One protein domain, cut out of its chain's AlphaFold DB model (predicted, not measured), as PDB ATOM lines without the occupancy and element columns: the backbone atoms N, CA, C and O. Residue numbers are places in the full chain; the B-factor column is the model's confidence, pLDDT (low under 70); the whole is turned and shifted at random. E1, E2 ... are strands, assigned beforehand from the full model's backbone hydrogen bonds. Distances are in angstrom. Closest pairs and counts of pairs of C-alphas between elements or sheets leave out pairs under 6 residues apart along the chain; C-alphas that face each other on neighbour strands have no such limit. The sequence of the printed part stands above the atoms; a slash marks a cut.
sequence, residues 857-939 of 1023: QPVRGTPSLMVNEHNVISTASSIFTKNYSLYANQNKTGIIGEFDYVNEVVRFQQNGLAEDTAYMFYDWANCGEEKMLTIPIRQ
ATOM      1  N   GLN A 857       5.286  11.907  54.170       90.44
ATOM      2  CA  GLN A 857       5.552  12.638  55.402       90.44
ATOM      3  C   GLN A 857       4.773  13.959  55.395       90.44
ATOM      4  O   GLN A 857       4.404  14.462  54.328       90.44
ATOM      5  N   PRO A 858       4.500  14.553  56.566       90.62
ATOM      6  CA  PRO A 858       3.789  15.816  56.642       90.62
ATOM      7  C   PRO A 858       4.598  16.974  56.053       90.62
ATOM      8  O   PRO A 858       5.828  17.020  56.122       90.62
ATOM      9  N   VAL A 859       3.884  17.985  55.560       88.75
ATOM     10  CA  VAL A 859       4.470  19.297  55.263       88.75
ATOM     11  C   VAL A 859       4.851  19.942  56.592       88.75
ATOM     12  O   VAL A 859       3.989  20.218  57.427       88.75
ATOM     13  N   ARG A 860       6.147  20.164  56.808       80.06
ATOM     14  CA  ARG A 860       6.682  20.688  58.070       80.06
ATOM     15  C   ARG A 860       6.654  22.216  58.053       80.06
ATOM     16  O   ARG A 860       7.563  22.810  57.498       80.06
ATOM     17  N   GLY A 861       5.639  22.857  58.627       78.75
ATOM     18  CA  GLY A 861       5.506  24.323  58.674       78.75
ATOM     19  C   GLY A 861       4.430  24.880  57.737       78.75
ATOM     20  O   GLY A 861       3.751  24.143  57.020       78.75
ATOM     21  N   THR A 862       4.268  26.208  57.725       84.06
ATOM     22  CA  THR A 862       3.257  26.863  56.875       84.06
ATOM     23  C   THR A 862       3.631  26.697  55.393       84.06
ATOM     24  O   THR A 862       4.760  27.027  55.018       84.06
ATOM     25  N   PRO A 863       2.744  26.203  54.514       88.56
ATOM     26  CA  PRO A 863       3.023  26.128  53.081       88.56
ATOM     27  C   PRO A 863       3.057  27.524  52.440       88.56
ATOM     28  O   PRO A 863       2.378  28.450  52.881       88.56
ATOM     29  N   SER A 864       3.828  27.683  51.363       89.69
ATOM     30  CA  SER A 864       3.891  28.934  50.589       89.69
ATOM     31  C   SER A 864       3.276  28.767  49.195       89.69
ATOM     32  O   SER A 864       3.389  27.708  48.577       89.69
ATOM     33  N   LEU A 865       2.649  29.830  48.672       92.06
ATOM     34  CA  LEU A 865       1.971  29.807  47.368       92.06
ATOM     35  C   LEU A 865       2.919  29.366  46.242       92.06
ATOM     36  O   LEU A 865       3.846  30.096  45.899       92.06
ATOM     37  N   MET A 866       2.628  28.218  45.625       89.44
ATOM     38  CA  MET A 866       3.364  27.643  44.490       89.44
ATOM     39  C   MET A 866       4.867  27.409  44.737       89.44
ATOM     40  O   MET A 866       5.638  27.327  43.780       89.44
ATOM     41  N   VAL A 867       5.286  27.290  45.998       91.38
ATOM     42  CA  VAL A 867       6.670  26.965  46.376       91.38
ATOM     43  C   VAL A 867       6.815  25.449  46.508       91.38
ATOM     44  O   VAL A 867       5.884  24.780  46.949       91.38
ATOM     45  N   ASN A 868       7.963  24.906  46.096       91.94
ATOM     46  CA  ASN A 868       8.240  23.475  46.161       91.94
ATOM     47  C   ASN A 868       8.487  23.039  47.615       91.94
ATOM     48  O   ASN A 868       9.498  23.411  48.220       91.94
ATOM     49  N   GLU A 869       7.586  22.215  48.141       91.31
ATOM     50  CA  GLU A 869       7.750  21.472  49.388       91.31
ATOM     51  C   GLU A 869       8.399  20.115  49.075       91.31
ATOM     52  O   GLU A 869       7.808  19.272  48.395       91.31
ATOM     53  N   HIS A 870       9.637  19.928  49.532       89.94
ATOM     54  CA  HIS A 870      10.407  18.693  49.353       89.94
ATOM     55  C   HIS A 870      10.168  17.708  50.505       89.94
ATOM     56  O   HIS A 870       9.764  18.112  51.592       89.94
ATOM     57  N   ASN A 871      10.465  16.425  50.268       86.06
ATOM     58  CA  ASN A 871      10.397  15.331  51.251       86.06
ATOM     59  C   ASN A 871       9.004  15.078  51.852       86.06
ATOM     60  O   ASN A 871       8.881  14.397  52.861       86.06
ATOM     61  N   VAL A 872       7.954  15.610  51.220       88.94
ATOM     62  CA  VAL A 872       6.553  15.321  51.564       88.94
ATOM     63  C   VAL A 872       6.138  13.972  50.980       88.94
ATOM     64  O   VAL A 872       5.465  13.182  51.630       88.94
ATOM     65  N   ILE A 873       6.554  13.697  49.742       90.06
ATOM     66  CA  ILE A 873       6.375  12.409  49.074       90.06
ATOM     67  C   ILE A 873       7.732  12.023  48.490       90.06
ATOM     68  O   ILE A 873       8.215  12.693  47.580       90.06
ATOM     69  N   SER A 874       8.316  10.943  48.999       85.75
ATOM     70  CA  SER A 874       9.621  10.428  48.576       85.75
ATOM     71  C   SER A 874       9.438   9.081  47.891       85.75
ATOM     72  O   SER A 874       8.755   8.201  48.427       85.75
ATOM     73  N   THR A 875      10.041   8.888  46.713       82.00
ATOM     74  CA  THR A 875       9.864   7.644  45.949       82.00
ATOM     75  C   THR A 875      11.151   7.032  45.431       82.00
ATOM     76  O   THR A 875      12.183   7.683  45.319       82.00
ATOM     77  N   ALA A 876      11.084   5.750  45.074       71.56
ATOM     78  CA  ALA A 876      12.037   5.194  44.127       71.56
ATOM     79  C   ALA A 876      11.692   5.631  42.696       71.56
ATOM     80  O   ALA A 876      10.523   5.761  42.325       71.56
ATOM     81  N   SER A 877      12.721   5.801  41.861       63.69
ATOM     82  CA  SER A 877      12.559   6.246  40.475       63.69
ATOM     83  C   SER A 877      11.503   5.419  39.729       63.69
ATOM     84  O   SER A 877      11.551   4.191  39.778       63.69
ATOM     85  N   SER A 878      10.629   6.085  38.963       72.94
ATOM     86  CA  SER A 878       9.626   5.519  38.033       72.94
ATOM     87  C   SER A 878       8.304   4.972  38.601       72.94
ATOM     88  O   SER A 878       7.512   4.435  37.827       72.94
ATOM     89  N   ILE A 879       8.001   5.160  39.892       81.69
ATOM     90  CA  ILE A 879       6.690   4.770  40.457       81.69
ATOM     91  C   ILE A 879       5.552   5.635  39.896       81.69
ATOM     92  O   ILE A 879       4.523   5.130  39.446       81.69
ATOM     93  N   PHE A 880       5.741   6.953  39.887       84.44
ATOM     94  CA  PHE A 880       4.765   7.890  39.347       84.44
ATOM     95  C   PHE A 880       5.051   8.217  37.876       84.44
ATOM     96  O   PHE A 880       6.199   8.331  37.450       84.44
ATOM     97  N   THR A 881       3.987   8.386  37.088       84.06
ATOM     98  CA  THR A 881       4.062   8.642  35.634       84.06
ATOM     99  C   THR A 881       3.382   9.943  35.200       84.06
ATOM    100  O   THR A 881       3.385  10.280  34.017       84.06
ATOM    101  N   LYS A 882       2.773  10.669  36.143       88.69
ATOM    102  CA  LYS A 882       2.055  11.930  35.931       88.69
ATOM    103  C   LYS A 882       2.015  12.739  37.228       88.69
ATOM    104  O   LYS A 882       2.202  12.176  38.303       88.69
ATOM    105  N   ASN A 883       1.700  14.029  37.120       89.69
ATOM    106  CA  ASN A 883       1.373  14.859  38.281       89.69
ATOM    107  C   ASN A 883       0.028  14.428  38.886       89.69
ATOM    108  O   ASN A 883      -0.878  14.000  38.160       89.69
ATOM    109  N   TYR A 884      -0.112  14.592  40.200       92.62
ATOM    110  CA  TYR A 884      -1.337  14.283  40.941       92.62
ATOM    111  C   TYR A 884      -1.912  15.545  41.582       92.62
ATOM    112  O   TYR A 884      -1.179  16.365  42.121       92.62
ATOM    113  N   SER A 885      -3.232  15.718  41.521       94.62
ATOM    114  CA  SER A 885      -3.908  16.815  42.225       94.62
ATOM    115  C   SER A 885      -4.049  16.496  43.711       94.62
ATOM    116  O   SER A 885      -4.347  15.358  44.074       94.62
ATOM    117  N   LEU A 886      -3.890  17.522  44.544       94.88
ATOM    118  CA  LEU A 886      -4.154  17.475  45.977       94.88
ATOM    119  C   LEU A 886      -5.523  18.081  46.263       94.88
ATOM    120  O   LEU A 886      -5.857  19.133  45.713       94.88
ATOM    121  N   TYR A 887      -6.305  17.437  47.122       95.25
ATOM    122  CA  TYR A 887      -7.680  17.822  47.441       95.25
ATOM    123  C   TYR A 887      -7.834  18.199  48.913       95.25
ATOM    124  O   TYR A 887      -7.166  17.623  49.767       95.25
ATOM    125  N   ALA A 888      -8.754  19.121  49.206       90.50
ATOM    126  CA  ALA A 888      -9.088  19.550  50.570       90.50
ATOM    127  C   ALA A 888      -9.843  18.481  51.379       90.50
ATOM    128  O   ALA A 888      -9.959  18.570  52.594       90.50
ATOM    129  N   ASN A 889     -10.432  17.484  50.713       89.88
ATOM    130  CA  ASN A 889     -11.199  16.437  51.380       89.88
ATOM    131  C   ASN A 889     -11.177  15.103  50.629       89.88
ATOM    132  O   ASN A 889     -10.893  15.019  49.432       89.88
ATOM    133  N   GLN A 890     -11.592  14.067  51.355       91.69
ATOM    134  CA  GLN A 890     -11.666  12.677  50.903       91.69
ATOM    135  C   GLN A 890     -12.622  12.454  49.714       91.69
ATOM    136  O   GLN A 890     -12.519  11.452  49.015       91.69
ATOM    137  N   ASN A 891     -13.533  13.395  49.437       89.81
ATOM    138  CA  ASN A 891     -14.480  13.304  48.320       89.81
ATOM    139  C   ASN A 891     -13.904  13.830  46.993       89.81
ATOM    140  O   ASN A 891     -14.660  14.019  46.040       89.81
ATOM    141  N   LYS A 892     -12.590  14.098  46.918       89.81
ATOM    142  CA  LYS A 892     -11.913  14.661  45.732       89.81
ATOM    143  C   LYS A 892     -12.483  16.013  45.292       89.81
ATOM    144  O   LYS A 892     -12.529  16.328  44.102       89.81
ATOM    145  N   THR A 893     -12.944  16.826  46.242       88.12
ATOM    146  CA  THR A 893     -13.457  18.172  45.947       88.12
ATOM    147  C   THR A 893     -12.510  19.247  46.468       88.12
ATOM    148  O   THR A 893     -11.848  19.053  47.482       88.12
ATOM    149  N   GLY A 894     -12.439  20.375  45.750       87.56
ATOM    150  CA  GLY A 894     -11.549  21.493  46.082       87.56
ATOM    151  C   GLY A 894     -10.076  21.137  45.881       87.56
ATOM    152  O   GLY A 894      -9.419  20.691  46.812       87.56
ATOM    153  N   ILE A 895      -9.556  21.331  44.664       93.50
ATOM    154  CA  ILE A 895      -8.120  21.166  44.388       93.50
ATOM    155  C   ILE A 895      -7.362  22.268  45.123       93.50
ATOM    156  O   ILE A 895      -7.644  23.442  44.900       93.50
ATOM    157  N   ILE A 896      -6.415  21.887  45.971       94.56
ATOM    158  CA  ILE A 896      -5.640  22.784  46.840       94.56
ATOM    159  C   ILE A 896      -4.150  22.809  46.504       94.56
ATOM    160  O   ILE A 896      -3.397  23.608  47.056       94.56
ATOM    161  N   GLY A 897      -3.714  21.957  45.580       94.44
ATOM    162  CA  GLY A 897      -2.317  21.831  45.204       94.44
ATOM    163  C   GLY A 897      -2.080  20.754  44.157       94.44
ATOM    164  O   GLY A 897      -3.015  20.139  43.636       94.44
ATOM    165  N   GLU A 898      -0.809  20.524  43.862       94.56
ATOM    166  CA  GLU A 898      -0.335  19.449  42.998       94.56
ATOM    167  C   GLU A 898       0.911  18.782  43.591       94.56
ATOM    168  O   GLU A 898       1.724  19.430  44.248       94.56
ATOM    169  N   PHE A 899       1.067  17.491  43.323       94.00
ATOM    170  CA  PHE A 899       2.324  16.769  43.443       94.00
ATOM    171  C   PHE A 899       2.959  16.654  42.050       94.00
ATOM    172  O   PHE A 899       2.385  16.053  41.134       94.00
ATOM    173  N   ASP A 900       4.131  17.266  41.894       90.75
ATOM    174  CA  ASP A 900       4.972  17.214  40.703       90.75
ATOM    175  C   ASP A 900       5.936  16.033  40.825       90.75
ATOM    176  O   ASP A 900       6.942  16.098  41.534       90.75
ATOM    177  N   TYR A 901       5.622  14.949  40.117       87.00
ATOM    178  CA  TYR A 901       6.367  13.697  40.226       87.00
ATOM    179  C   TYR A 901       7.771  13.758  39.613       87.00
ATOM    180  O   TYR A 901       8.602  12.919  39.937       87.00
ATOM    181  N   VAL A 902       8.042  14.706  38.703       84.88
ATOM    182  CA  VAL A 902       9.356  14.811  38.046       84.88
ATOM    183  C   VAL A 902      10.390  15.336  39.031       84.88
ATOM    184  O   VAL A 902      11.540  14.907  39.012       84.88
ATOM    185  N   ASN A 903       9.968  16.283  39.867       84.69
ATOM    186  CA  ASN A 903      10.822  16.920  40.858       84.69
ATOM    187  C   ASN A 903      10.610  16.355  42.274       84.69
ATOM    188  O   ASN A 903      11.340  16.755  43.173       84.69
ATOM    189  N   GLU A 904       9.630  15.461  42.459       87.56
ATOM    190  CA  GLU A 904       9.199  14.900  43.750       87.56
ATOM    191  C   GLU A 904       8.853  15.987  44.784       87.56
ATOM    192  O   GLU A 904       9.288  15.967  45.934       87.56
ATOM    193  N   VAL A 905       8.069  16.982  44.353       90.81
ATOM    194  CA  VAL A 905       7.699  18.141  45.184       90.81
ATOM    195  C   VAL A 905       6.200  18.351  45.229       90.81
ATOM    196  O   VAL A 905       5.487  18.160  44.243       90.81
ATOM    197  N   VAL A 906       5.725  18.816  46.377       93.38
ATOM    198  CA  VAL A 906       4.346  19.255  46.576       93.38
ATOM    199  C   VAL A 906       4.268  20.776  46.447       93.38
ATOM    200  O   VAL A 906       5.117  21.495  46.966       93.38
ATOM    201  N   ARG A 907       3.248  21.290  45.750       93.44
ATOM    202  CA  ARG A 907       2.969  22.728  45.612       93.44
ATOM    203  C   ARG A 907       1.540  23.035  46.021       93.44
ATOM    204  O   ARG A 907       0.606  22.420  45.510       93.44
ATOM    205  N   PHE A 908       1.362  24.051  46.859       93.50
ATOM    206  CA  PHE A 908       0.040  24.499  47.297       93.50
ATOM    207  C   PHE A 908      -0.445  25.723  46.517       93.50
ATOM    208  O   PHE A 908       0.296  26.680  46.279       93.50
ATOM    209  N   GLN A 909      -1.721  25.694  46.136       93.88
ATOM    210  CA  GLN A 909      -2.455  26.842  45.610       93.88
ATOM    211  C   GLN A 909      -2.972  27.714  46.762       93.88
ATOM    212  O   GLN A 909      -2.943  27.316  47.922       93.88
ATOM    213  N   GLN A 910      -3.484  28.907  46.445       91.50
ATOM    214  CA  GLN A 910      -3.923  29.895  47.440       91.50
ATOM    215  C   GLN A 910      -4.923  29.340  48.466       91.50
ATOM    216  O   GLN A 910      -4.886  29.721  49.632       91.50
ATOM    217  N   ASN A 911      -5.825  28.468  48.026       87.56
ATOM    218  CA  ASN A 911      -6.828  27.819  48.863       87.56
ATOM    219  C   ASN A 911      -6.272  26.657  49.700       87.56
ATOM    220  O   ASN A 911      -6.899  26.311  50.686       87.56
ATOM    221  N   GLY A 912      -5.116  26.087  49.348       86.81
ATOM    222  CA  GLY A 912      -4.442  25.057  50.144       86.81
ATOM    223  C   GLY A 912      -3.596  25.587  51.290       86.81
ATOM    224  O   GLY A 912      -3.201  24.820  52.157       86.81
ATOM    225  N   LEU A 913      -3.326  26.896  51.318       87.94
ATOM    226  CA  LEU A 913      -2.443  27.496  52.323       87.94
ATOM    227  C   LEU A 913      -3.031  27.523  53.739       87.94
ATOM    228  O   LEU A 913      -2.298  27.803  54.675       87.94
ATOM    229  N   ALA A 914      -4.336  27.283  53.887       85.44
ATOM    230  CA  ALA A 914      -5.056  27.295  55.162       85.44
ATOM    231  C   ALA A 914      -5.602  25.909  55.552       85.44
ATOM    232  O   ALA A 914      -6.343  25.804  56.521       85.44
ATOM    233  N   GLU A 915      -5.276  24.867  54.784       89.94
ATOM    234  CA  GLU A 915      -5.730  23.502  55.051       89.94
ATOM    235  C   GLU A 915      -4.760  22.781  55.990       89.94
ATOM    236  O   GLU A 915      -3.543  22.881  55.828       89.94
ATOM    237  N   ASP A 916      -5.287  21.997  56.924       89.12
ATOM    238  CA  ASP A 916      -4.475  21.198  57.854       89.12
ATOM    239  C   ASP A 916      -4.125  19.813  57.282       89.12
ATOM    240  O   ASP A 916      -3.300  19.074  57.822       89.12
ATOM    241  N   THR A 917      -4.763  19.409  56.183       91.38
ATOM    242  CA  THR A 917      -4.540  18.111  55.539       91.38
ATOM    243  C   THR A 917      -4.818  18.210  54.046       91.38
ATOM    244  O   THR A 917      -5.803  18.810  53.619       91.38
ATOM    245  N   ALA A 918      -3.970  17.572  53.245       93.12
ATOM    246  CA  ALA A 918      -4.194  17.351  51.829       93.12
ATOM    247  C   ALA A 918      -4.402  15.864  51.539       93.12
ATOM    248  O   ALA A 918      -3.737  15.000  52.105       93.12
ATOM    249  N   TYR A 919      -5.312  15.572  50.613       93.88
ATOM    250  CA  TYR A 919      -5.599  14.212  50.170       93.88
ATOM    251  C   TYR A 919      -5.126  14.019  48.733       93.88
ATOM    252  O   TYR A 919      -5.491  14.791  47.841       93.88
ATOM    253  N   MET A 920      -4.345  12.969  48.495       92.38
ATOM    254  CA  MET A 920      -3.950  12.513  47.163       92.38
ATOM    255  C   MET A 920      -4.575  11.143  46.899       92.38
ATOM    256  O   MET A 920      -4.768  10.359  47.818       92.38
ATOM    257  N   PHE A 921      -4.917  10.839  45.651       89.75
ATOM    258  CA  PHE A 921      -5.492   9.543  45.289       89.75
ATOM    259  C   PHE A 921      -4.603   8.866  44.263       89.75
ATOM    260  O   PHE A 921      -4.281   9.458  43.230       89.75
ATOM    261  N   TYR A 922      -4.199   7.640  44.573       85.38
ATOM    262  CA  TYR A 922      -3.251   6.874  43.784       85.38
ATOM    263  C   TYR A 922      -3.807   5.478  43.499       85.38
ATOM    264  O   TYR A 922      -4.187   4.745  44.410       85.38
ATOM    265  N   ASP A 923      -3.865   5.117  42.219       81.44
ATOM    266  CA  ASP A 923      -4.215   3.765  41.789       81.44
ATOM    267  C   ASP A 923      -2.995   2.859  41.976       81.44
ATOM    268  O   ASP A 923      -2.044   2.871  41.190       81.44
ATOM    269  N   TRP A 924      -2.990   2.135  43.088       76.94
ATOM    270  CA  TRP A 924      -1.861   1.328  43.511       76.94
ATOM    271  C   TRP A 924      -2.067  -0.133  43.118       76.94
ATOM    272  O   TRP A 924      -3.051  -0.765  43.498       76.94
ATOM    273  N   ALA A 925      -1.099  -0.668  42.369       69.81
ATOM    274  CA  ALA A 925      -0.927  -2.094  42.092       69.81
ATOM    275  C   ALA A 925      -2.167  -2.851  41.555       69.81
ATOM    276  O   ALA A 925      -2.237  -4.071  41.691       69.81
ATOM    277  N   ASN A 926      -3.110  -2.165  40.895       73.38
ATOM    278  CA  ASN A 926      -4.376  -2.724  40.396       73.38
ATOM    279  C   ASN A 926      -5.253  -3.374  41.485       73.38
ATOM    280  O   ASN A 926      -5.990  -4.317  41.197       73.38
ATOM    281  N   CYS A 927      -5.226  -2.862  42.718       75.00
ATOM    282  CA  CYS A 927      -6.018  -3.380  43.842       75.00
ATOM    283  C   CYS A 927      -7.548  -3.203  43.705       75.00
ATOM    284  O   CYS A 927      -8.284  -3.463  44.653       75.00
ATOM    285  N   GLY A 928      -8.040  -2.733  42.554       68.06
ATOM    286  CA  GLY A 928      -9.463  -2.537  42.264       68.06
ATOM    287  C   GLY A 928     -10.055  -1.209  42.749       68.06
ATOM    288  O   GLY A 928     -11.147  -0.862  42.306       68.06
ATOM    289  N   GLU A 929      -9.342  -0.444  43.585       70.88
ATOM    290  CA  GLU A 929      -9.755   0.870  44.103       70.88
ATOM    291  C   GLU A 929      -8.552   1.824  44.263       70.88
ATOM    292  O   GLU A 929      -7.470   1.403  44.678       70.88
ATOM    293  N   GLU A 930      -8.741   3.120  43.973       84.19
ATOM    294  CA  GLU A 930      -7.733   4.156  44.259       84.19
ATOM    295  C   GLU A 930      -7.511   4.271  45.771       84.19
ATOM    296  O   GLU A 930      -8.453   4.507  46.532       84.19
ATOM    297  N   LYS A 931      -6.255   4.170  46.218       85.94
ATOM    298  CA  LYS A 931      -5.901   4.423  47.612       85.94
ATOM    299  C   LYS A 931      -5.852   5.916  47.886       85.94
ATOM    300  O   LYS A 931      -5.252   6.689  47.138       85.94
ATOM    301  N   MET A 932      -6.504   6.296  48.977       89.69
ATOM    302  CA  MET A 932      -6.414   7.625  49.553       89.69
ATOM    303  C   MET A 932      -5.108   7.723  50.327       89.69
ATOM    304  O   MET A 932      -4.845   6.896  51.194       89.69
ATOM    305  N   LEU A 933      -4.334   8.741  49.993       90.75
ATOM    306  CA  LEU A 933      -3.091   9.087  50.639       90.75
ATOM    307  C   LEU A 933      -3.289  10.367  51.441       90.75
ATOM    308  O   LEU A 933      -3.806  11.354  50.902       90.75
ATOM    309  N   THR A 934      -2.904  10.342  52.711       91.62
ATOM    310  CA  THR A 934      -3.123  11.454  53.643       91.62
ATOM    311  C   THR A 934      -1.817  12.193  53.878       91.62
ATOM    312  O   THR A 934      -0.848  11.606  54.349       91.62
ATOM    313  N   ILE A 935      -1.799  13.486  53.549       92.56
ATOM    314  CA  ILE A 935      -0.640  14.369  53.694       92.56
ATOM    315  C   ILE A 935      -0.984  15.439  54.738       92.56
ATOM    316  O   ILE A 935      -1.667  16.415  54.403       92.56
ATOM    317  N   PRO A 936      -0.546  15.303  55.998       90.56
ATOM    318  CA  PRO A 936      -0.779  16.337  57.000       90.56
ATOM    319  C   PRO A 936       0.013  17.607  56.688       90.56
ATOM    320  O   PRO A 936       1.122  17.557  56.154       90.56
ATOM    321  N   ILE A 937      -0.544  18.760  57.055       89.56
ATOM    322  CA  ILE A 937       0.088  20.068  56.884       89.56
ATOM    323  C   ILE A 937       0.268  20.695  58.267       89.56
ATOM    324  O   ILE A 937      -0.688  21.132  58.902       89.56
ATOM    325  N   ARG A 938       1.509  20.763  58.754       80.00
ATOM    326  CA  ARG A 938       1.832  21.270  60.096       80.00
ATOM    327  C   ARG A 938       2.041  22.779  60.083       80.00
ATOM    328  O   ARG A 938       3.157  23.253  60.271       80.00
ATOM    329  N   GLN A 939       0.973  23.541  59.861       72.25
ATOM    330  CA  GLN A 939       1.070  24.997  59.693       72.25
ATOM    331  C   GLN A 939       1.628  25.730  60.925       72.25
ATOM    332  O   GLN A 939       2.368  26.698  60.769       72.25
TER     333      GLN A 939
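What this domain is: This is residues 857 to 939 of the 1023 residues of an uncharacterized protein of Jiulongibacter sediminis (UniProt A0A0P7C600). With little regular structure, two small walls, the meander E2 E3 E4 (each strand antiparallel to the one before) and the antiparallel hairpin E5 and E6, meet along E2 and E5; residues 857 to 872 bridge E6 and E4 by short pairings. The printed part has 83 residues, no named helix and six strands, E1 to E6 in chain order, holding 31 residues: all strand. It is compact, radius of gyration of the C-alphas 12.1 A, spanning 34 by 28 by 17 A.

Where its parts are: E1, residues 873 to 875, begins at C-alpha (6.375, 12.409, 49.074). E2 is 884 to 887, E3 895 to 900, E4 905 to 908, E5 917 to 922. E6, 931 to 938, 22.3 A long, ends at C-alpha (1.832, 21.270, 60.096).

How they stand to each other: E1 pairs with no named strand. Within hydrogen-bond range are N 886 and O 897 of E2 and E3, 2.9 A; N 907 and O 898 of E4 and E3, 2.8 A; N 933 and O 920 of E6 and E5, 2.7 A. The closest C-alphas of E2 and E5, Tyr 887 and Tyr 919, are 5.0 A apart.

The domain as a whole: The farthest C-alphas, Thr 862 and Gly 928, are 35.2 A apart. The printed part has no cut and no long link. Residues 877, 925 and 928 have pLDDT under 70.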